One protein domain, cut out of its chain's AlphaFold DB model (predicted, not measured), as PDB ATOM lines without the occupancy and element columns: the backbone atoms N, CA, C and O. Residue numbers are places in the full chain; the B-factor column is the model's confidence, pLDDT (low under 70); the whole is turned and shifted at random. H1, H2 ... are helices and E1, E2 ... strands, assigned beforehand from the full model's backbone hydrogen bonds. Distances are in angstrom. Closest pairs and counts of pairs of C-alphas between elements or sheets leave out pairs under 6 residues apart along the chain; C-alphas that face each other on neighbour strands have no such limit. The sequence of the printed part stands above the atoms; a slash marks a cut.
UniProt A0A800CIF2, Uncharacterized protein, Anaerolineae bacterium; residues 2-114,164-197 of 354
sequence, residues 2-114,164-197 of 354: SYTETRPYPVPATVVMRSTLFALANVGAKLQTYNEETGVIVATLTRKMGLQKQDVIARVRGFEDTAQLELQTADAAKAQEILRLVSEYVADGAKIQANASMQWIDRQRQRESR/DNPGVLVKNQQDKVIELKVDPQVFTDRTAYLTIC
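Overview. This is residues 2 to 114 and 164 to 197 of the 354 residues of an uncharacterized protein of Anaerolineae bacterium (UniProt A0A800CIF2). A twisted antiparallel sheet of five strands has one face covered by two helices, H1 and H2, which cross steeply, while its other face is bare. H1 is the core helix; on its side away from the sheet are the long helix H3 and the small hairpin E6 and E7, and residues 108 to 114 of H3 stick out. The 147 printed residues hold three named helices and eight named strands, in the order E1 H1 E2 E3 E4 E5 H2 H3 E6 E7 E8, a mixed class of helices and strands; the large sheet runs E1 E5 E4 E3 E2. The whole is compact, with a radius of gyration of the C-alphas of 15.2 A, and spans 48 by 38 by 31 A.

Along the chain. E1, residues 3 to 9, begins at C-alpha 3 (52.307, -0.206, -14.990). H1, residues 13 to 26, measures 19.7 A. E2 is residues 30 to 35, E3 residues 40 to 46, E4 residues 53 to 62, 29.1 A long, and E5 residues 67 to 73. H2, residues 76 to 91, measures 22.5 A, and H3, residues 94 to 114, 30.5 A, ending at C-alpha 114 (21.902, 15.515, 5.214). E6 is residues 168 to 171, E7 residues 177 to 180, and E8 residues 194 to 196.

Arrangement. E2 E3 E4 E5 form a meander, each strand the antiparallel neighbour of the one before. Between the neighbour strands E1 and E5, N 5 and O 71 are within hydrogen-bond range at 2.9 A; likewise N 59 and O 70 for E4 and E5, 2.8 A, N 43 and O 56 for E3 and E4, 2.9 A, and N 32 and O 42 for E2 and E3, 2.8 A. H1 and H2 are on the same face of this sheet, in two layers. H2 has a height over the sheet of 7.6 A. H1 and H2 touch, closest at the C-alphas of Ser 19 and Val 86, 5.2 A, at a steep tilt of 57 degrees, opposite ways. H2 and H3 only just touch, only at the corner, with 3 pairs of C-alphas within 8 A; the closest are Tyr 89 and Ile 96, 6.2 A. The closest C-alphas of H3 and E6 are Ala 100 and Val 168, 4.6 A. In the hairpin E6 and E7, N 170 and O 178 are 2.9 A apart. E8 pairs with no named strand. In H1, H2 and H3 every O i to N i+4 pair is within hydrogen-bond range.

Size, cuts and confidence. The C-alphas farthest apart, Glu 64 and Arg 114, are 49.3 A apart. Residues 115 to 163 are not printed; C-alphas 114 and 164 are 25.3 A apart across the cut. The link E7 to E8 is long, 13 residues. Mean pLDDT of the printed part is 80.8; residues 47 to 52, 65, 164 to 166 and 184 are under 70.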
ATOM      1  N   SER A   2      53.866   4.048 -16.569       71.38
ATOM      2  CA  SER A   2      52.612   3.284 -16.521       71.38
ATOM      3  C   SER A   2      52.917   1.810 -16.271       71.38
ATOM      4  O   SER A   2      53.725   1.224 -16.991       71.38
ATOM      5  N   TYR A   3      52.276   1.221 -15.271       77.69
ATOM      6  CA  TYR A   3      52.307  -0.206 -14.990       77.69
ATOM      7  C   TYR A   3      51.206  -0.895 -15.798       77.69
ATOM      8  O   TYR A   3      50.061  -0.445 -15.787       77.69
ATOM      9  N   THR A   4      51.559  -1.957 -16.519       81.19
ATOM     10  CA  THR A   4      50.599  -2.756 -17.291       81.19
ATOM     11  C   THR A   4      50.669  -4.188 -16.803       81.19
ATOM     12  O   THR A   4      51.743  -4.788 -16.805       81.19
ATOM     13  N   GLU A   5      49.531  -4.732 -16.391       77.75
ATOM     14  CA  GLU A   5      49.411  -6.115 -15.948       77.75
ATOM     15  C   GLU A   5      48.355  -6.821 -16.784       77.75
ATOM     16  O   GLU A   5      47.287  -6.277 -17.054       77.75
ATOM     17  N   THR A   6      48.663  -8.032 -17.236       78.00
ATOM     18  CA  THR A   6      47.768  -8.801 -18.100       78.00
ATOM     19  C   THR A   6      47.402 -10.120 -17.440       78.00
ATOM     20  O   THR A   6      48.287 -10.866 -17.017       78.00
ATOM     21  N   ARG A   7      46.101 -10.413 -17.352       74.00
ATOM     22  CA  ARG A   7      45.562 -11.596 -16.680       74.00
ATOM     23  C   ARG A   7      44.503 -12.301 -17.539       74.00
ATOM     24  O   ARG A   7      43.514 -11.675 -17.908       74.00
ATOM     25  N   PRO A   8      44.685 -13.590 -17.857       73.25
ATOM     26  CA  PRO A   8      43.645 -14.427 -18.437       73.25
ATOM     27  C   PRO A   8      42.642 -14.908 -17.378       73.25
ATOM     28  O   PRO A   8      43.006 -15.178 -16.232       73.25
ATOM     29  N   TYR A   9      41.395 -15.079 -17.801       76.31
ATOM     30  CA  TYR A   9      40.262 -15.552 -17.021       76.31
ATOM     31  C   TYR A   9      39.542 -16.674 -17.790       76.31
ATOM     32  O   TYR A   9      39.313 -16.530 -18.993       76.31
ATOM     33  N   PRO A  10      39.159 -17.774 -17.117       75.88
ATOM     34  CA  PRO A  10      38.478 -18.912 -17.736       75.88
ATOM     35  C   PRO A  10      36.962 -18.664 -17.847       75.88
ATOM     36  O   PRO A  10      36.155 -19.460 -17.378       75.88
ATOM     37  N   VAL A  11      36.579 -17.493 -18.357       79.06
ATOM     38  CA  VAL A  11      35.184 -17.081 -18.554       79.06
ATOM     39  C   VAL A  11      35.062 -16.200 -19.805       79.06
ATOM     40  O   VAL A  11      36.056 -15.580 -20.202       79.06
ATOM     41  N   PRO A  12      33.855 -16.062 -20.383       83.44
ATOM     42  CA  PRO A  12      33.619 -15.173 -21.516       83.44
ATOM     43  C   PRO A  12      33.967 -13.706 -21.225       83.44
ATOM     44  O   PRO A  12      33.852 -13.221 -20.093       83.44
ATOM     45  N   ALA A  13      34.317 -12.964 -22.278       83.69
ATOM     46  CA  ALA A  13      34.704 -11.552 -22.185       83.69
ATOM     47  C   ALA A  13      33.630 -10.659 -21.554       83.69
ATOM     48  O   ALA A  13      33.967  -9.729 -20.824       83.69
ATOM     49  N   THR A  14      32.348 -10.963 -21.776       87.56
ATOM     50  CA  THR A  14      31.212 -10.236 -21.188       87.56
ATOM     51  C   THR A  14      31.242 -10.270 -19.659       87.56
ATOM     52  O   THR A  14      31.044  -9.243 -19.009       87.56
ATOM     53  N   VAL A  15      31.575 -11.425 -19.074       85.81
ATOM     54  CA  VAL A  15      31.700 -11.598 -17.619       85.81
ATOM     55  C   VAL A  15      32.870 -10.770 -17.092       85.81
ATOM     56  O   VAL A  15      32.707 -10.014 -16.137       85.81
ATOM     57  N   VAL A  16      34.040 -10.846 -17.738       87.44
ATOM     58  CA  VAL A  16      35.230 -10.083 -17.316       87.44
ATOM     59  C   VAL A  16      35.010  -8.577 -17.449       87.44
ATOM     60  O   VAL A  16      35.360  -7.830 -16.535       87.44
ATOM     61  N   MET A  17      34.396  -8.125 -18.544       88.81
ATOM     62  CA  MET A  17      34.065  -6.717 -18.784       88.81
ATOM     63  C   MET A  17      33.166  -6.160 -17.684       88.81
ATOM     64  O   MET A  17      33.500  -5.149 -17.059       88.81
ATOM     65  N   ARG A  18      32.053  -6.842 -17.390       88.19
ATOM     66  CA  ARG A  18      31.114  -6.386 -16.360       88.19
ATOM     67  C   ARG A  18      31.719  -6.476 -14.958       88.19
ATOM     68  O   ARG A  18      31.612  -5.513 -14.203       88.19
ATOM     69  N   SER A  19      32.446  -7.547 -14.633       89.12
ATOM     70  CA  SER A  19      33.201  -7.648 -13.372       89.12
ATOM     71  C   SER A  19      34.227  -6.523 -13.209       89.12
ATOM     72  O   SER A  19      34.359  -5.962 -12.123       89.12
ATOM     73  N   THR A  20      34.920  -6.140 -14.285       90.56
ATOM     74  CA  THR A  20      35.876  -5.018 -14.286       90.56
ATOM     75  C   THR A  20      35.183  -3.692 -14.024       90.56
ATOM     76  O   THR A  20      35.638  -2.908 -13.191       90.56
ATOM     77  N   LEU A  21      34.040  -3.461 -14.663       89.00
ATOM     78  CA  LEU A  21      33.225  -2.275 -14.429       89.00
ATOM     79  C   LEU A  21      32.738  -2.192 -12.969       89.00
ATOM     80  O   LEU A  21      32.859  -1.133 -12.347       89.00
ATOM     81  N   PHE A  22      32.293  -3.302 -12.375       88.31
ATOM     82  CA  PHE A  22      31.911  -3.340 -10.959       88.31
ATOM     83  C   PHE A  22      33.102  -3.183 -10.005       88.31
ATOM     84  O   PHE A  22      32.972  -2.551  -8.954       88.31
ATOM     85  N   ALA A  23      34.276  -3.712 -10.354       89.75
ATOM     86  CA  ALA A  23      35.494  -3.532  -9.562       89.75
ATOM     87  C   ALA A  23      35.914  -2.059  -9.532       89.75
ATOM     88  O   ALA A  23      36.147  -1.506  -8.458       89.75
ATOM     89  N   LEU A  24      35.918  -1.396 -10.690       89.50
ATOM     90  CA  LEU A  24      36.218   0.033 -10.802       89.50
ATOM     91  C   LEU A  24      35.211   0.891 -10.022       89.50
ATOM     92  O   LEU A  24      35.611   1.816  -9.312       89.50
ATOM     93  N   ALA A  25      33.924   0.549 -10.096       85.50
ATOM     94  CA  ALA A  25      32.877   1.195  -9.311       85.50
ATOM     95  C   ALA A  25      33.115   1.069  -7.801       85.50
ATOM     96  O   ALA A  25      33.014   2.055  -7.072       85.50
ATOM     97  N   ASN A  26      33.475  -0.129  -7.334       86.12
ATOM     98  CA  ASN A  26      33.712  -0.401  -5.918       86.12
ATOM     99  C   ASN A  26      34.920   0.368  -5.359       86.12
ATOM    100  O   ASN A  26      34.895   0.832  -4.223       86.12
ATOM    101  N   VAL A  27      35.958   0.577  -6.176       86.62
ATOM    102  CA  VAL A  27      37.126   1.398  -5.805       86.62
ATOM    103  C   VAL A  27      36.819   2.910  -5.907       86.62
ATOM    104  O   VAL A  27      37.643   3.752  -5.548       86.62
ATOM    105  N   GLY A  28      35.611   3.286  -6.344       82.00
ATOM    106  CA  GLY A  28      35.164   4.676  -6.451       82.00
ATOM    107  C   GLY A  28      35.707   5.405  -7.680       82.00
ATOM    108  O   GLY A  28      35.841   6.633  -7.655       82.00
ATOM    109  N   ALA A  29      36.049   4.674  -8.745       86.06
ATOM    110  CA  ALA A  29      36.490   5.268  -9.999       86.06
ATOM    111  C   ALA A  29      35.335   6.001 -10.703       86.06
ATOM    112  O   ALA A  29      34.183   5.561 -10.679       86.06
ATOM    113  N   LYS A  30      35.647   7.121 -11.363       86.12
ATOM    114  CA  LYS A  30      34.713   7.799 -12.268       86.12
ATOM    115  C   LYS A  30      34.823   7.176 -13.650       86.12
ATOM    116  O   LYS A  30      35.916   7.149 -14.212       86.12
ATOM    117  N   LEU A  31      33.714   6.698 -14.199       87.06
ATOM    118  CA  LEU A  31      33.703   6.070 -15.516       87.06
ATOM    119  C   LEU A  31      33.753   7.149 -16.605       87.06
ATOM    120  O   LEU A  31      32.890   8.033 -16.647       87.06
ATOM    121  N   GLN A  32      34.765   7.080 -17.471       86.81
ATOM    122  CA  GLN A  32      34.887   7.961 -18.628       86.81
ATOM    123  C   GLN A  32      34.253   7.331 -19.863       86.81
ATOM    124  O   GLN A  32      33.338   7.909 -20.445       86.81
ATOM    125  N   THR A  33      34.722   6.146 -20.240       85.81
ATOM    126  CA  THR A  33      34.301   5.462 -21.463       85.81
ATOM    127  C   THR A  33      34.078   3.993 -21.152       85.81
ATOM    128  O   THR A  33      34.875   3.373 -20.450       85.81
ATOM    129  N   TYR A  34      32.991   3.446 -21.683       86.00
ATOM    130  CA  TYR A  34      32.680   2.025 -21.650       86.00
ATOM    131  C   TYR A  34      32.169   1.638 -23.031       86.00
ATOM    132  O   TYR A  34      31.183   2.207 -23.499       86.00
ATOM    133  N   ASN A  35      32.864   0.711 -23.681       84.88
ATOM    134  CA  ASN A  35      32.430   0.139 -24.943       84.88
ATOM    135  C   ASN A  35      32.552  -1.388 -24.862       84.88
ATOM    136  O   ASN A  35      33.651  -1.930 -24.720       84.88
ATOM    137  N   GLU A  36      31.399  -2.053 -24.908       79.25
ATOM    138  CA  GLU A  36      31.267  -3.508 -24.789       79.25
ATOM    139  C   GLU A  36      31.736  -4.228 -26.062       79.25
ATOM    140  O   GLU A  36      32.336  -5.292 -25.958       79.25
ATOM    141  N   GLU A  37      31.571  -3.612 -27.240       80.94
ATOM    142  CA  GLU A  37      32.016  -4.164 -28.530       80.94
ATOM    143  C   GLU A  37      33.542  -4.145 -28.661       80.94
ATOM    144  O   GLU A  37      34.146  -5.113 -29.116       80.94
ATOM    145  N   THR A  38      34.190  -3.052 -28.241       83.81
ATOM    146  CA  THR A  38      35.656  -2.927 -28.327       83.81
ATOM    147  C   THR A  38      36.381  -3.522 -27.121       83.81
ATOM    148  O   THR A  38      37.608  -3.594 -27.129       83.81
ATOM    149  N   GLY A  39      35.659  -3.874 -26.051       86.00
ATOM    150  CA  GLY A  39      36.247  -4.391 -24.815       86.00
ATOM    151  C   GLY A  39      37.087  -3.365 -24.045       86.00
ATOM    152  O   GLY A  39      38.000  -3.748 -23.319       86.00
ATOM    153  N   VAL A  40      36.843  -2.059 -24.215       90.88
ATOM    154  CA  VAL A  40      37.672  -1.003 -23.600       90.88
ATOM    155  C   VAL A  40      36.883  -0.255 -22.533       90.88
ATOM    156  O   VAL A  40      35.782   0.243 -22.780       90.88
ATOM    157  N   ILE A  41      37.489  -0.134 -21.353       91.38
ATOM    158  CA  ILE A  41      36.968   0.621 -20.217       91.38
ATOM    159  C   ILE A  41      38.023   1.640 -19.790       91.38
ATOM    160  O   ILE A  41      39.167   1.285 -19.505       91.38
ATOM    161  N   VAL A  42      37.630   2.910 -19.722       90.81
ATOM    162  CA  VAL A  42      38.477   4.002 -19.228       90.81
ATOM    163  C   VAL A  42      37.812   4.609 -18.005       90.81
ATOM    164  O   VAL A  42      36.655   5.038 -18.063       90.81
ATOM    165  N   ALA A  43      38.535   4.650 -16.890       89.62
ATOM    166  CA  ALA A  43      38.044   5.210 -15.639       89.62
ATOM    167  C   ALA A  43      39.130   6.010 -14.914       89.62
ATOM    168  O   ALA A  43      40.310   5.687 -14.995       89.62
ATOM    169  N   THR A  44      38.735   7.032 -14.158       88.25
ATOM    170  CA  THR A  44      39.658   7.857 -13.370       88.25
ATOM    171  C   THR A  44      39.485   7.585 -11.886       88.25
ATOM    172  O   THR A  44      38.419   7.821 -11.307       88.25
ATOM    173  N   LEU A  45      40.561   7.153 -11.238       84.06
ATOM    174  CA  LEU A  45      40.663   7.064  -9.788       84.06
ATOM    175  C   LEU A  45      41.038   8.432  -9.216       84.06
ATOM    176  O   LEU A  45      42.006   9.064  -9.641       84.06
ATOM    177  N   THR A  46      40.271   8.890  -8.225       76.75
ATOM    178  CA  THR A  46      40.565  10.136  -7.505       76.75
ATOM    179  C   THR A  46      41.060   9.791  -6.103       76.75
ATOM    180  O   THR A  46      40.333   9.168  -5.331       76.75
ATOM    181  N   ARG A  47      42.294  10.171  -5.746       67.62
ATOM    182  CA  ARG A  47      42.836   9.898  -4.399       67.62
ATOM    183  C   ARG A  47      42.184  10.814  -3.348       67.62
ATOM    184  O   ARG A  47      41.752  11.923  -3.671       67.62
ATOM    185  N   LYS A  48      42.115  10.365  -2.083       49.78
ATOM    186  CA  LYS A  48      41.625  11.173  -0.942       49.78
ATOM    187  C   LYS A  48      42.356  12.528  -0.943       49.78
ATOM    188  O   LYS A  48      43.576  12.548  -0.863       49.78
ATOM    189  N   MET A  49      41.589  13.617  -1.042       49.56
ATOM    190  CA  MET A  49      41.999  15.023  -1.249       49.56
ATOM    191  C   MET A  49      42.117  15.538  -2.697       49.56
ATOM    192  O   MET A  49      42.596  16.644  -2.895       49.56
ATOM    193  N   GLY A  50      41.647  14.815  -3.721       56.19
ATOM    194  CA  GLY A  50      41.354  15.398  -5.048       56.19
ATOM    195  C   GLY A  50      42.553  15.859  -5.893       56.19
ATOM    196  O   GLY A  50      42.371  16.210  -7.055       56.19
ATOM    197  N   LEU A  51      43.767  15.828  -5.340       55.50
ATOM    198  CA  LEU A  51      44.982  16.384  -5.945       55.50
ATOM    199  C   LEU A  51      45.661  15.462  -6.968       55.50
ATOM    200  O   LEU A  51      46.462  15.932  -7.766       55.50
ATOM    201  N   GLN A  52      45.349  14.163  -6.974       65.25
ATOM    202  CA  GLN A  52      45.902  13.217  -7.945       65.25
ATOM    203  C   GLN A  52      44.783  12.428  -8.622       65.25
ATOM    204  O   GLN A  52      44.042  11.684  -7.968       65.25
ATOM    205  N   LYS A  53      44.684  12.619  -9.939       74.75
ATOM    206  CA  LYS A  53      43.868  11.825 -10.856       74.75
ATOM    207  C   LYS A  53      44.772  10.784 -11.497       74.75
ATOM    208  O   LYS A  53      45.830  11.132 -12.018       74.75
ATOM    209  N   GLN A  54      44.374   9.525 -11.414       82.88
ATOM    210  CA  GLN A  54      45.057   8.431 -12.090       82.88
ATOM    211  C   GLN A  54      44.069   7.771 -13.032       82.88
ATOM    212  O   GLN A  54      43.014   7.311 -12.592       82.88
ATOM    213  N   ASP A  55      44.409   7.739 -14.312       86.94
ATOM    214  CA  ASP A  55      43.599   7.040 -15.293       86.94
ATOM    215  C   ASP A  55      43.945   5.552 -15.278       86.94
ATOM    216  O   ASP A  55      45.109   5.148 -15.193       86.94
ATOM    217  N   VAL A  56      42.891   4.748 -15.322       89.69
ATOM    218  CA  VAL A  56      42.923   3.299 -15.410       89.69
ATOM    219  C   VAL A  56      42.292   2.923 -16.736       89.69
ATOM    220  O   VAL A  56      41.138   3.267 -17.006       89.69
ATOM    221  N   ILE A  57      43.058   2.216 -17.557       91.50
ATOM    222  CA  ILE A  57      42.608   1.705 -18.847       91.50
ATOM    223  C   ILE A  57      42.569   0.188 -18.725       91.50
ATOM    224  O   ILE A  57      43.599  -0.448 -18.514       91.50
ATOM    225  N   ALA A  58      41.380  -0.387 -18.841       91.81
ATOM    226  CA  ALA A  58      41.177  -1.824 -18.902       91.81
ATOM    227  C   ALA A  58      40.785  -2.216 -20.328       91.81
ATOM    228  O   ALA A  58      39.872  -1.631 -20.913       91.81
ATOM    229  N   ARG A  59      41.480  -3.205 -20.888       92.19
ATOM    230  CA  ARG A  59      41.181  -3.787 -22.198       92.19
ATOM    231  C   ARG A  59      40.907  -5.267 -22.015       92.19
ATOM    232  O   ARG A  59      41.780  -6.001 -21.564       92.19
ATOM    233  N   VAL A  60      39.708  -5.703 -22.361       88.44
ATOM    234  CA  VAL A  60      39.314  -7.106 -22.335       88.44
ATOM    235  C   VAL A  60      39.305  -7.632 -23.759       88.44
ATOM    236  O   VAL A  60      38.632  -7.089 -24.630       88.44
ATOM    237  N   ARG A  61      40.055  -8.703 -23.991       81.88
ATOM    238  CA  ARG A  61      40.069  -9.440 -25.254       81.88
ATOM    239  C   ARG A  61      39.368 -10.769 -25.039       81.88
ATOM    240  O   ARG A  61      39.725 -11.502 -24.119       81.88
ATOM    241  N   GLY A  62      38.358 -11.046 -25.854       75.00
ATOM    242  CA  GLY A  62      37.638 -12.312 -25.829       75.00
ATOM    243  C   GLY A  62      38.288 -13.366 -26.711       75.00
ATOM    244  O   GLY A  62      38.793 -13.064 -27.790       75.00
ATOM    245  N   PHE A  63      38.221 -14.598 -26.235       73.19
ATOM    246  CA  PHE A  63      38.458 -15.845 -26.950       73.19
ATOM    247  C   PHE A  63      37.251 -16.757 -26.651       73.19
ATOM    248  O   PHE A  63      36.454 -16.410 -25.783       73.19
ATOM    249  N   GLU A  64      37.093 -17.885 -27.351       70.06
ATOM    250  CA  GLU A  64      35.882 -18.739 -27.307       70.06
ATOM    251  C   GLU A  64      35.246 -18.861 -25.904       70.06
ATOM    252  O   GLU A  64      34.194 -18.273 -25.663       70.06
ATOM    253  N   ASP A  65      35.940 -19.507 -24.961       65.88
ATOM    254  CA  ASP A  65      35.486 -19.690 -23.569       65.88
ATOM    255  C   ASP A  65      36.389 -18.992 -22.535       65.88
ATOM    256  O   ASP A  65      36.313 -19.238 -21.328       65.88
ATOM    257  N   THR A  66      37.290 -18.124 -22.995       72.50
ATOM    258  CA  THR A  66      38.260 -17.448 -22.125       72.50
ATOM    259  C   THR A  66      38.404 -15.985 -22.498       72.50
ATOM    260  O   THR A  66      38.098 -15.562 -23.608       72.50
ATOM    261  N   ALA A  67      38.894 -15.177 -21.571       78.06
ATOM    262  CA  ALA A  67      39.119 -13.766 -21.816       78.06
ATOM    263  C   ALA A  67      40.417 -13.305 -21.174       78.06
ATOM    264  O   ALA A  67      40.878 -13.859 -20.181       78.06
ATOM    265  N   GLN A  68      41.011 -12.263 -21.730       77.94
ATOM    266  CA  GLN A  68      42.238 -11.663 -21.233       77.94
ATOM    267  C   GLN A  68      41.976 -10.208 -20.879       77.94
ATOM    268  O   GLN A  68      41.542  -9.437 -21.726       77.94
ATOM    269  N   LEU A  69      42.265  -9.835 -19.638       84.50
ATOM    270  CA  LEU A  69      42.211  -8.463 -19.154       84.50
ATOM    271  C   LEU A  69      43.624  -7.884 -19.117       84.50
ATOM    272  O   LEU A  69      44.494  -8.388 -18.412       84.50
ATOM    273  N   GLU A  70      43.837  -6.809 -19.853       87.12
ATOM    274  CA  GLU A  70      45.021  -5.959 -19.800       87.12
ATOM    275  C   GLU A  70      44.647  -4.696 -19.016       87.12
ATOM    276  O   GLU A  70      43.783  -3.927 -19.439       87.12
ATOM    277  N   LEU A  71      45.258  -4.504 -17.846       88.81
ATOM    278  CA  LEU A  71      45.010  -3.374 -16.958       88.81
ATOM    279  C   LEU A  71      46.236  -2.463 -16.931       88.81
ATOM    280  O   LEU A  71      47.306  -2.857 -16.466       88.81
ATOM    281  N   GLN A  72      46.061  -1.231 -17.394       89.56
ATOM    282  CA  GLN A  72      47.078  -0.190 -17.372       89.56
ATOM    283  C   GLN A  72      46.719   0.859 -16.316       89.56
ATOM    284  O   GLN A  72      45.635   1.442 -16.339       89.56
ATOM    285  N   THR A  73      47.635   1.102 -15.381       87.56
ATOM    286  CA  THR A  73      47.472   2.064 -14.280       87.56
ATOM    287  C   THR A  73      48.823   2.658 -13.877       87.56
ATOM    288  O   THR A  73      49.881   2.122 -14.198       87.56
ATOM    289  N   ALA A  74      48.821   3.791 -13.179       83.50
ATOM    290  CA  ALA A  74      50.039   4.394 -12.637       83.50
ATOM    291  C   ALA A  74      50.535   3.711 -11.342       83.50
ATOM    292  O   ALA A  74      51.697   3.884 -10.979       83.50
ATOM    293  N   ASP A  75      49.674   2.957 -10.648       83.56
ATOM    294  CA  ASP A  75      49.952   2.362  -9.333       83.56
ATOM    295  C   ASP A  75      49.739   0.836  -9.352       83.56
ATOM    296  O   ASP A  75      48.622   0.349  -9.549       83.56
ATOM    297  N   ALA A  76      50.818   0.081  -9.117       79.81
ATOM    298  CA  ALA A  76      50.811  -1.381  -9.111       79.81
ATOM    299  C   ALA A  76      49.968  -1.975  -7.968       79.81
ATOM    300  O   ALA A  76      49.304  -2.991  -8.163       79.81
ATOM    301  N   ALA A  77      49.922  -1.329  -6.797       82.62
ATOM    302  CA  ALA A  77      49.105  -1.816  -5.682       82.62
ATOM    303  C   ALA A  77      47.608  -1.693  -6.007       82.62
ATOM    304  O   ALA A  77      46.816  -2.585  -5.698       82.62
ATOM    305  N   LYS A  78      47.221  -0.611  -6.696       84.50
ATOM    306  CA  LYS A  78      45.850  -0.431  -7.189       84.50
ATOM    307  C   LYS A  78      45.503  -1.385  -8.324       84.50
ATOM    308  O   LYS A  78      44.366  -1.851  -8.368       84.50
ATOM    309  N   ALA A  79      46.462  -1.712  -9.191       83.56
ATOM    310  CA  ALA A  79      46.284  -2.751 -10.203       83.56
ATOM    311  C   ALA A  79      45.884  -4.082  -9.551       83.56
ATOM    312  O   ALA A  79      44.852  -4.656  -9.891       83.56
ATOM    313  N   GLN A  80      46.654  -4.515  -8.549       83.50
ATOM    314  CA  GLN A  80      46.415  -5.766  -7.830       83.50
ATOM    315  C   GLN A  80      45.079  -5.769  -7.079       83.50
ATOM    316  O   GLN A  80      44.354  -6.761  -7.120       83.50
ATOM    317  N   GLU A  81      44.712  -4.656  -6.437       86.44
ATOM    318  CA  GLU A  81      43.413  -4.524  -5.767       86.44
ATOM    319  C   GLU A  81      42.242  -4.703  -6.748       86.44
ATOM    320  O   GLU A  81      41.305  -5.450  -6.455       86.44
ATOM    321  N   ILE A  82      42.311  -4.061  -7.922       89.12
ATOM    322  CA  ILE A  82      41.286  -4.175  -8.968       89.12
ATOM    323  C   ILE A  82      41.236  -5.605  -9.506       89.12
ATOM    324  O   ILE A  82      40.157  -6.187  -9.567       89.12
ATOM    325  N   LEU A  83      42.381  -6.203  -9.847       87.00
ATOM    326  CA  LEU A  83      42.446  -7.569 -10.378       87.00
ATOM    327  C   LEU A  83      41.898  -8.609  -9.391       87.00
ATOM    328  O   LEU A  83      41.186  -9.533  -9.805       87.00
ATOM    329  N   ARG A  84      42.158  -8.426  -8.090       86.44
ATOM    330  CA  ARG A  84      41.573  -9.251  -7.025       86.44
ATOM    331  C   ARG A  84      40.051  -9.120  -7.008       86.44
ATOM    332  O   ARG A  84      39.368 -10.139  -7.069       86.44
ATOM    333  N   LEU A  85      39.517  -7.896  -6.991       88.69
ATOM    334  CA  LEU A  85      38.066  -7.660  -7.015       88.69
ATOM    335  C   LEU A  85      37.404  -8.258  -8.260       88.69
ATOM    336  O   LEU A  85      36.373  -8.916  -8.142       88.69
ATOM    337  N   VAL A  86      38.019  -8.098  -9.437       89.56
ATOM    338  CA  VAL A  86      37.534  -8.723 -10.676       89.56
ATOM    339  C   VAL A  86      37.449 -10.232 -10.509       89.56
ATOM    340  O   VAL A  86      36.422 -10.819 -10.831       89.56
ATOM    341  N   SER A  87      38.482 -10.869  -9.959       84.94
ATOM    342  CA  SER A  87      38.462 -12.320  -9.763       84.94
ATOM    343  C   SER A  87      37.386 -12.792  -8.787       84.94
ATOM    344  O   SER A  87      36.761 -13.820  -9.030       84.94
ATOM    345  N   GLU A  88      37.127 -12.028  -7.724       86.38
ATOM    346  CA  GLU A  88      36.080 -12.347  -6.755       86.38
ATOM    347  C   GLU A  88      34.692 -12.253  -7.382       86.38
ATOM    348  O   GLU A  88      33.867 -13.126  -7.143       86.38
ATOM    349  N   TYR A  89      34.454 -11.241  -8.219       87.75
ATOM    350  CA  TYR A  89      33.191 -11.065  -8.939       87.75
ATOM    351  C   TYR A  89      32.985 -12.073 -10.065       87.75
ATOM    352  O   TYR A  89      31.859 -12.487 -10.323       87.75
ATOM    353  N   VAL A  90      34.062 -12.488 -10.736       86.38
ATOM    354  CA  VAL A  90      33.994 -13.570 -11.726       86.38
ATOM    355  C   VAL A  90      33.670 -14.906 -11.043       86.38
ATOM    356  O   VAL A  90      32.919 -15.704 -11.600       86.38
ATOM    357  N   ALA A  91      34.219 -15.153  -9.849       81.94
ATOM    358  CA  ALA A  91      33.970 -16.374  -9.086       81.94
ATOM    359  C   ALA A  91      32.571 -16.422  -8.456       81.94
ATOM    360  O   ALA A  91      31.932 -17.473  -8.461       81.94
ATOM    361  N   ASP A  92      32.113 -15.298  -7.908       81.50
ATOM    362  CA  ASP A  92      30.893 -15.215  -7.115       81.50
ATOM    363  C   ASP A  92      30.093 -13.957  -7.486       81.50
ATOM    364  O   ASP A  92      30.376 -12.836  -7.051       81.50
ATOM    365  N   GLY A  93      29.054 -14.170  -8.295       75.44
ATOM    366  CA  GLY A  93      28.117 -13.131  -8.705       75.44
ATOM    367  C   GLY A  93      27.312 -12.527  -7.552       75.44
ATOM    368  O   GLY A  93      26.948 -11.349  -7.612       75.44
ATOM    369  N   ALA A  94      27.076 -13.283  -6.473       78.12
ATOM    370  CA  ALA A  94      26.307 -12.805  -5.325       78.12
ATOM    371  C   ALA A  94      27.048 -11.687  -4.577       78.12
ATOM    372  O   ALA A  94      26.421 -10.769  -4.041       78.12
ATOM    373  N   LYS A  95      28.389 -11.673  -4.620       81.50
ATOM    374  CA  LYS A  95      29.188 -10.562  -4.070       81.50
ATOM    375  C   LYS A  95      28.899  -9.227  -4.744       81.50
ATOM    376  O   LYS A  95      28.950  -8.193  -4.080       81.50
ATOM    377  N   ILE A  96      28.583  -9.229  -6.038       80.81
ATOM    378  CA  ILE A  96      28.237  -7.999  -6.761       80.81
ATOM    379  C   ILE A  96      26.922  -7.438  -6.209       80.81
ATOM    380  O   ILE A  96      26.845  -6.249  -5.903       80.81
ATOM    381  N   GLN A  97      25.920  -8.299  -6.007       77.25
ATOM    382  CA  GLN A  97      24.621  -7.918  -5.438       77.25
ATOM    383  C   GLN A  97      24.740  -7.438  -3.985       77.25
ATOM    384  O   GLN A  97      24.123  -6.437  -3.605       77.25
ATOM    385  N   ALA A  98      25.576  -8.101  -3.179       79.31
ATOM    386  CA  ALA A  98      25.858  -7.683  -1.808       79.31
ATOM    387  C   ALA A  98      26.516  -6.291  -1.767       79.31
ATOM    388  O   ALA A  98      26.080  -5.412  -1.020       79.31
ATOM    389  N   ASN A  99      27.514  -6.050  -2.624       81.94
ATOM    390  CA  ASN A  99      28.192  -4.756  -2.701       81.94
ATOM    391  C   ASN A  99      27.270  -3.650  -3.229       81.94
ATOM    392  O   ASN A  99      27.303  -2.530  -2.712       81.94
ATOM    393  N   ALA A 100      26.409  -3.952  -4.203       79.56
ATOM    394  CA  ALA A 100      25.398  -3.015  -4.681       79.56
ATOM    395  C   ALA A 100      24.422  -2.623  -3.560       79.56
ATOM    396  O   ALA A 100      24.214  -1.436  -3.307       79.56
ATOM    397  N   SER A 101      23.897  -3.607  -2.825       80.50
ATOM    398  CA  SER A 101      23.013  -3.385  -1.671       80.50
ATOM    399  C   SER A 101      23.656  -2.471  -0.623       80.50
ATOM    400  O   SER A 101      23.036  -1.510  -0.165       80.50
ATOM    401  N   MET A 102      24.929  -2.707  -0.294       79.38
ATOM    402  CA  MET A 102      25.676  -1.878   0.658       79.38
ATOM    403  C   MET A 102      25.820  -0.422   0.194       79.38
ATOM    404  O   MET A 102      25.605   0.497   0.987       79.38
ATOM    405  N   GLN A 103      26.104  -0.182  -1.092       78.75
ATOM    406  CA  GLN A 103      26.180   1.181  -1.639       78.75
ATOM    407  C   GLN A 103      24.844   1.928  -1.535       78.75
ATOM    408  O   GLN A 103      24.817   3.132  -1.253       78.75
ATOM    409  N   TRP A 104      23.731   1.224  -1.745       78.38
ATOM    410  CA  TRP A 104      22.392   1.788  -1.592       78.38
ATOM    411  C   TRP A 104      22.076   2.150  -0.138       78.38
ATOM    412  O   TRP A 104      21.607   3.265   0.116       78.38
ATOM    413  N   ILE A 105      22.406   1.272   0.814       82.12
ATOM    414  CA  ILE A 105      22.252   1.532   2.256       82.12
ATOM    415  C   ILE A 105      23.063   2.767   2.671       82.12
ATOM    416  O   ILE A 105      22.547   3.668   3.339       82.12
ATOM    417  N   ASP A 106      24.319   2.866   2.236       81.56
ATOM    418  CA  ASP A 106      25.166   4.018   2.552       81.56
ATOM    419  C   ASP A 106      24.626   5.316   1.943       81.56
ATOM    420  O   ASP A 106      24.659   6.375   2.581       81.56
ATOM    421  N   ARG A 107      24.060   5.253   0.734       78.88
ATOM    422  CA  ARG A 107      23.413   6.409   0.104       78.88
ATOM    423  C   ARG A 107      22.178   6.862   0.878       78.88
ATOM    424  O   ARG A 107      21.994   8.070   1.051       78.88
ATOM    425  N   GLN A 108      21.354   5.930   1.354       80.75
ATOM    426  CA  GLN A 108      20.204   6.246   2.206       80.75
ATOM    427  C   GLN A 108      20.662   6.916   3.508       80.75
ATOM    428  O   GLN A 108      20.222   8.030   3.802       80.75
ATOM    429  N   ARG A 109      21.652   6.345   4.206       82.50
ATOM    430  CA  ARG A 109      22.238   6.943   5.424       82.50
ATOM    431  C   ARG A 109      22.792   8.350   5.190       82.50
ATOM    432  O   ARG A 109      22.639   9.237   6.036       82.50
ATOM    433  N   GLN A 110      23.429   8.590   4.041       80.06
ATOM    434  CA  GLN A 110      23.922   9.920   3.675       80.06
ATOM    435  C   GLN A 110      22.785  10.919   3.437       80.06
ATOM    436  O   GLN A 110      22.905  12.075   3.854       80.06
ATOM    437  N   ARG A 111      21.687  10.500   2.795       80.12
ATOM    438  CA  ARG A 111      20.492  11.340   2.608       80.12
ATOM    439  C   ARG A 111      19.854  11.691   3.948       80.12
ATOM    440  O   ARG A 111      19.635  12.870   4.213       80.12
ATOM    441  N   GLU A 112      19.666  10.708   4.823       79.56
ATOM    442  CA  GLU A 112      19.114  10.912   6.169       79.56
ATOM    443  C   GLU A 112      19.981  11.856   7.008       79.56
ATOM    444  O   GLU A 112      19.483  12.795   7.632       79.56
ATOM    445  N   SER A 113      21.302  11.675   6.963       80.25
ATOM    446  CA  SER A 113      22.249  12.548   7.661       80.25
ATOM    447  C   SER A 113      22.198  13.988   7.145       80.25
ATOM    448  O   SER A 113      22.265  14.932   7.937       80.25
ATOM    449  N   ARG A 114      22.061  14.184   5.825       79.88
ATOM    450  CA  ARG A 114      21.902  15.515   5.214       79.88
ATOM    451  C   ARG A 114      20.572  16.154   5.599       79.88
ATOM    452  O   ARG A 114      20.581  17.308   6.020       79.88
ATOM    453  N   ASP A 164      14.579  -4.810  -5.614       65.81
ATOM    454  CA  ASP A 164      14.847  -6.261  -5.533       65.81
ATOM    455  C   ASP A 164      16.135  -6.685  -6.270       65.81
ATOM    456  O   ASP A 164      16.750  -7.696  -5.945       65.81
ATOM    457  N   ASN A 165      16.576  -5.887  -7.249       68.31
ATOM    458  CA  ASN A 165      17.875  -6.006  -7.906       68.31
ATOM    459  C   ASN A 165      18.589  -4.643  -7.871       68.31
ATOM    460  O   ASN A 165      18.445  -3.861  -8.821       68.31
ATOM    461  N   PRO A 166      19.308  -4.316  -6.781       67.06
ATOM    462  CA  PRO A 166      20.002  -3.044  -6.680       67.06
ATOM    463  C   PRO A 166      21.182  -3.041  -7.653       67.06
ATOM    464  O   PRO A 166      22.072  -3.888  -7.576       67.06
ATOM    465  N   GLY A 167      21.212  -2.078  -8.575       73.81
ATOM    466  CA  GLY A 167      22.383  -1.857  -9.414       73.81
ATOM    467  C   GLY A 167      23.519  -1.170  -8.654       73.81
ATOM    468  O   GLY A 167      23.302  -0.463  -7.665       73.81
ATOM    469  N   VAL A 168      24.746  -1.344  -9.139       80.25
ATOM    470  CA  VAL A 168      25.933  -0.657  -8.607       80.25
ATOM    471  C   VAL A 168      25.910   0.808  -9.035       80.25
ATOM    472  O   VAL A 168      25.636   1.129 -10.191       80.25
ATOM    473  N   LEU A 169      26.203   1.714  -8.104       80.38
ATOM    474  CA  LEU A 169      26.109   3.153  -8.322       80.38
ATOM    475  C   LEU A 169      27.464   3.728  -8.744       80.38
ATOM    476  O   LEU A 169      28.442   3.657  -8.001       80.38
ATOM    477  N   VAL A 170      27.518   4.362  -9.916       81.88
ATOM    478  CA  VAL A 170      28.764   4.872 -10.509       81.88
ATOM    479  C   VAL A 170      28.625   6.328 -10.904       81.88
ATOM    480  O   VAL A 170      27.571   6.762 -11.355       81.88
ATOM    481  N   LYS A 171      29.695   7.109 -10.748       81.81
ATOM    482  CA  LYS A 171      29.737   8.486 -11.246       81.81
ATOM    483  C   LYS A 171      30.250   8.517 -12.677       81.81
ATOM    484  O   LYS A 171      31.308   7.957 -12.965       81.81
ATOM    485  N   ASN A 172      29.523   9.207 -13.545       81.94
ATOM    486  CA  ASN A 172      29.965   9.473 -14.908       81.94
ATOM    487  C   ASN A 172      30.897  10.698 -14.978       81.94
ATOM    488  O   ASN A 172      31.192  11.336 -13.962       81.94
ATOM    489  N   GLN A 173      31.331  11.062 -16.189       77.31
ATOM    490  CA  GLN A 173      32.178  12.240 -16.424       77.31
ATOM    491  C   GLN A 173      31.575  13.560 -15.909       77.31
ATOM    492  O   GLN A 173      32.317  14.473 -15.561       77.31
ATOM    493  N   GLN A 174      30.244  13.664 -15.829       78.00
ATOM    494  CA  GLN A 174      29.522  14.856 -15.360       78.00
ATOM    495  C   GLN A 174      29.186  14.798 -13.859       78.00
ATOM    496  O   GLN A 174      28.321  15.538 -13.395       78.00
ATOM    497  N   ASP A 175      29.813  13.888 -13.103       77.94
ATOM    498  CA  ASP A 175      29.547  13.650 -11.678       77.94
ATOM    499  C   ASP A 175      28.092  13.248 -11.348       77.94
ATOM    500  O   ASP A 175      27.674  13.264 -10.185       77.94
ATOM    501  N   LYS A 176      27.325  12.804 -12.354       79.19
ATOM    502  CA  LYS A 176      25.990  12.227 -12.166       79.19
ATOM    503  C   LYS A 176      26.108  10.756 -11.781       79.19
ATOM    504  O   LYS A 176      26.918  10.022 -12.342       79.19
ATOM    505  N   VAL A 177      25.287  10.335 -10.819       80.31
ATOM    506  CA  VAL A 177      25.208   8.935 -10.385       80.31
ATOM    507  C   VAL A 177      24.332   8.162 -11.367       80.31
ATOM    508  O   VAL A 177      23.151   8.474 -11.502       80.31
ATOM    509  N   ILE A 178      24.917   7.165 -12.021       82.94
ATOM    510  CA  ILE A 178      24.263   6.193 -12.895       82.94
ATOM    511  C   ILE A 178      24.168   4.867 -12.139       82.94
ATOM    512  O   ILE A 178      25.091   4.493 -11.417       82.94
ATOM    513  N   GLU A 179      23.048   4.171 -12.293       81.88
ATOM    514  CA  GLU A 179      22.858   2.818 -11.780       81.88
ATOM    515  C   GLU A 179      23.198   1.794 -12.867       81.88
ATOM    516  O   GLU A 179      22.648   1.831 -13.968       81.88
ATOM    517  N   LEU A 180      24.104   0.873 -12.550       80.62
ATOM    518  CA  LEU A 180      24.498  -0.238 -13.409       80.62
ATOM    519  C   LEU A 180      23.840  -1.505 -12.873       80.62
ATOM    520  O   LEU A 180      24.266  -2.051 -11.854       80.62
ATOM    521  N   LYS A 181      22.768  -1.943 -13.536       78.88
ATOM    522  CA  LYS A 181      21.998  -3.119 -13.119       78.88
ATOM    523  C   LYS A 181      22.835  -4.391 -13.231       78.88
ATOM    524  O   LYS A 181      23.567  -4.581 -14.203       78.88
ATOM    525  N   VAL A 182      22.699  -5.269 -12.240       76.06
ATOM    526  CA  VAL A 182      23.309  -6.600 -12.269       76.06
ATOM    527  C   VAL A 182      22.399  -7.510 -13.082       76.06
ATOM    528  O   VAL A 182      21.218  -7.642 -12.775       76.06
ATOM    529  N   ASP A 183      22.936  -8.118 -14.134       76.81
ATOM    530  CA  ASP A 183      22.214  -9.102 -14.935       76.81
ATOM    531  C   ASP A 183      22.482 -10.510 -14.377       76.81
ATOM    532  O   ASP A 183      23.612 -10.998 -14.503       76.81
ATOM    533  N   PRO A 184      21.486 -11.173 -13.759       69.62
ATOM    534  CA  PRO A 184      21.680 -12.485 -13.146       69.62
ATOM    535  C   PRO A 184      22.117 -13.555 -14.153       69.62
ATOM    536  O   PRO A 184      22.797 -14.502 -13.772       69.62
ATOM    537  N   GLN A 185      21.765 -13.405 -15.436       73.38
ATOM    538  CA  GLN A 185      22.099 -14.392 -16.469       73.38
ATOM    539  C   GLN A 185      23.594 -14.380 -16.818       73.38
ATOM    540  O   GLN A 185      24.147 -15.401 -17.218       73.38
ATOM    541  N   VAL A 186      24.272 -13.244 -16.622       75.75
ATOM    542  CA  VAL A 186      25.722 -13.117 -16.851       75.75
ATOM    543  C   VAL A 186      26.520 -13.656 -15.655       75.75
ATOM    544  O   VAL A 186      27.586 -14.268 -15.809       75.75
ATOM    545  N   PHE A 187      25.989 -13.469 -14.447       74.69
ATOM    546  CA  PHE A 187      26.643 -13.819 -13.189       74.69
ATOM    547  C   PHE A 187      26.054 -15.080 -12.563       74.69
ATOM    548  O   PHE A 187      25.435 -15.036 -11.504       74.69
ATOM    549  N   THR A 188      26.288 -16.225 -13.199       72.62
ATOM    550  CA  THR A 188      26.028 -17.522 -12.566       72.62
ATOM    551  C   THR A 188      27.012 -17.767 -11.420       72.62
ATOM    552  O   THR A 188      28.183 -17.383 -11.511       72.62
ATOM    553  N   ASP A 189      26.561 -18.434 -10.358       73.19
ATOM    554  CA  ASP A 189      27.442 -18.885  -9.280       73.19
ATOM    555  C   ASP A 189      28.469 -19.889  -9.831       73.19
ATOM    556  O   ASP A 189      28.114 -20.878 -10.478       73.19
ATOM    557  N   ARG A 190      29.757 -19.594  -9.630       78.81
ATOM    558  CA  ARG A 190      30.891 -20.422 -10.072       78.81
ATOM    559  C   ARG A 190      31.749 -20.873  -8.891       78.81
ATOM    560  O   ARG A 190      32.844 -21.397  -9.101       78.81
ATOM    561  N   THR A 191      31.257 -20.726  -7.660       78.94
ATOM    562  CA  THR A 191      31.969 -21.130  -6.438       78.94
ATOM    563  C   THR A 191      32.278 -22.627  -6.397       78.94
ATOM    564  O   THR A 191      33.319 -23.024  -5.878       78.94
ATOM    565  N   ALA A 192      31.441 -23.455  -7.031       79.00
ATOM    566  CA  ALA A 192      31.669 -24.892  -7.189       79.00
ATOM    567  C   ALA A 192      32.934 -25.236  -8.006       79.00
ATOM    568  O   ALA A 192      33.477 -26.326  -7.858       79.00
ATOM    569  N   TYR A 193      33.425 -24.306  -8.834       77.06
ATOM    570  CA  TYR A 193      34.632 -24.467  -9.652       77.06
ATOM    571  C   TYR A 193      35.863 -23.823  -9.007       77.06
ATOM    572  O   TYR A 193      36.815 -23.472  -9.702       77.06
ATOM    573  N   LEU A 194      35.860 -23.597  -7.691       83.75
ATOM    574  CA  LEU A 194      37.013 -23.035  -6.994       83.75
ATOM    575  C   LEU A 194      38.006 -24.121  -6.576       83.75
ATOM    576  O   LEU A 194      37.660 -25.183  -6.070       83.75
ATOM    577  N   THR A 195      39.281 -23.797  -6.745       82.81
ATOM    578  CA  THR A 195      40.436 -24.571  -6.291       82.81
ATOM    579  C   THR A 195      41.288 -23.707  -5.369       82.81
ATOM    580  O   THR A 195      41.212 -22.479  -5.410       82.81
ATOM    581  N   ILE A 196      42.095 -24.325  -4.508       84.19
ATOM    582  CA  ILE A 196      42.960 -23.593  -3.577       84.19
ATOM    583  C   ILE A 196      44.331 -23.388  -4.222       84.19
ATOM    584  O   ILE A 196      44.993 -24.342  -4.633       84.19
ATOM    585  N   CYS A 197      44.787 -22.137  -4.284       79.44
ATOM    586  CA  CYS A 197      46.130 -21.812  -4.739       79.44
ATOM    587  C   CYS A 197      47.171 -22.379  -3.765       79.44
ATOM    588  O   CYS A 197      47.210 -21.995  -2.601       79.44
TER     589      CYS A 197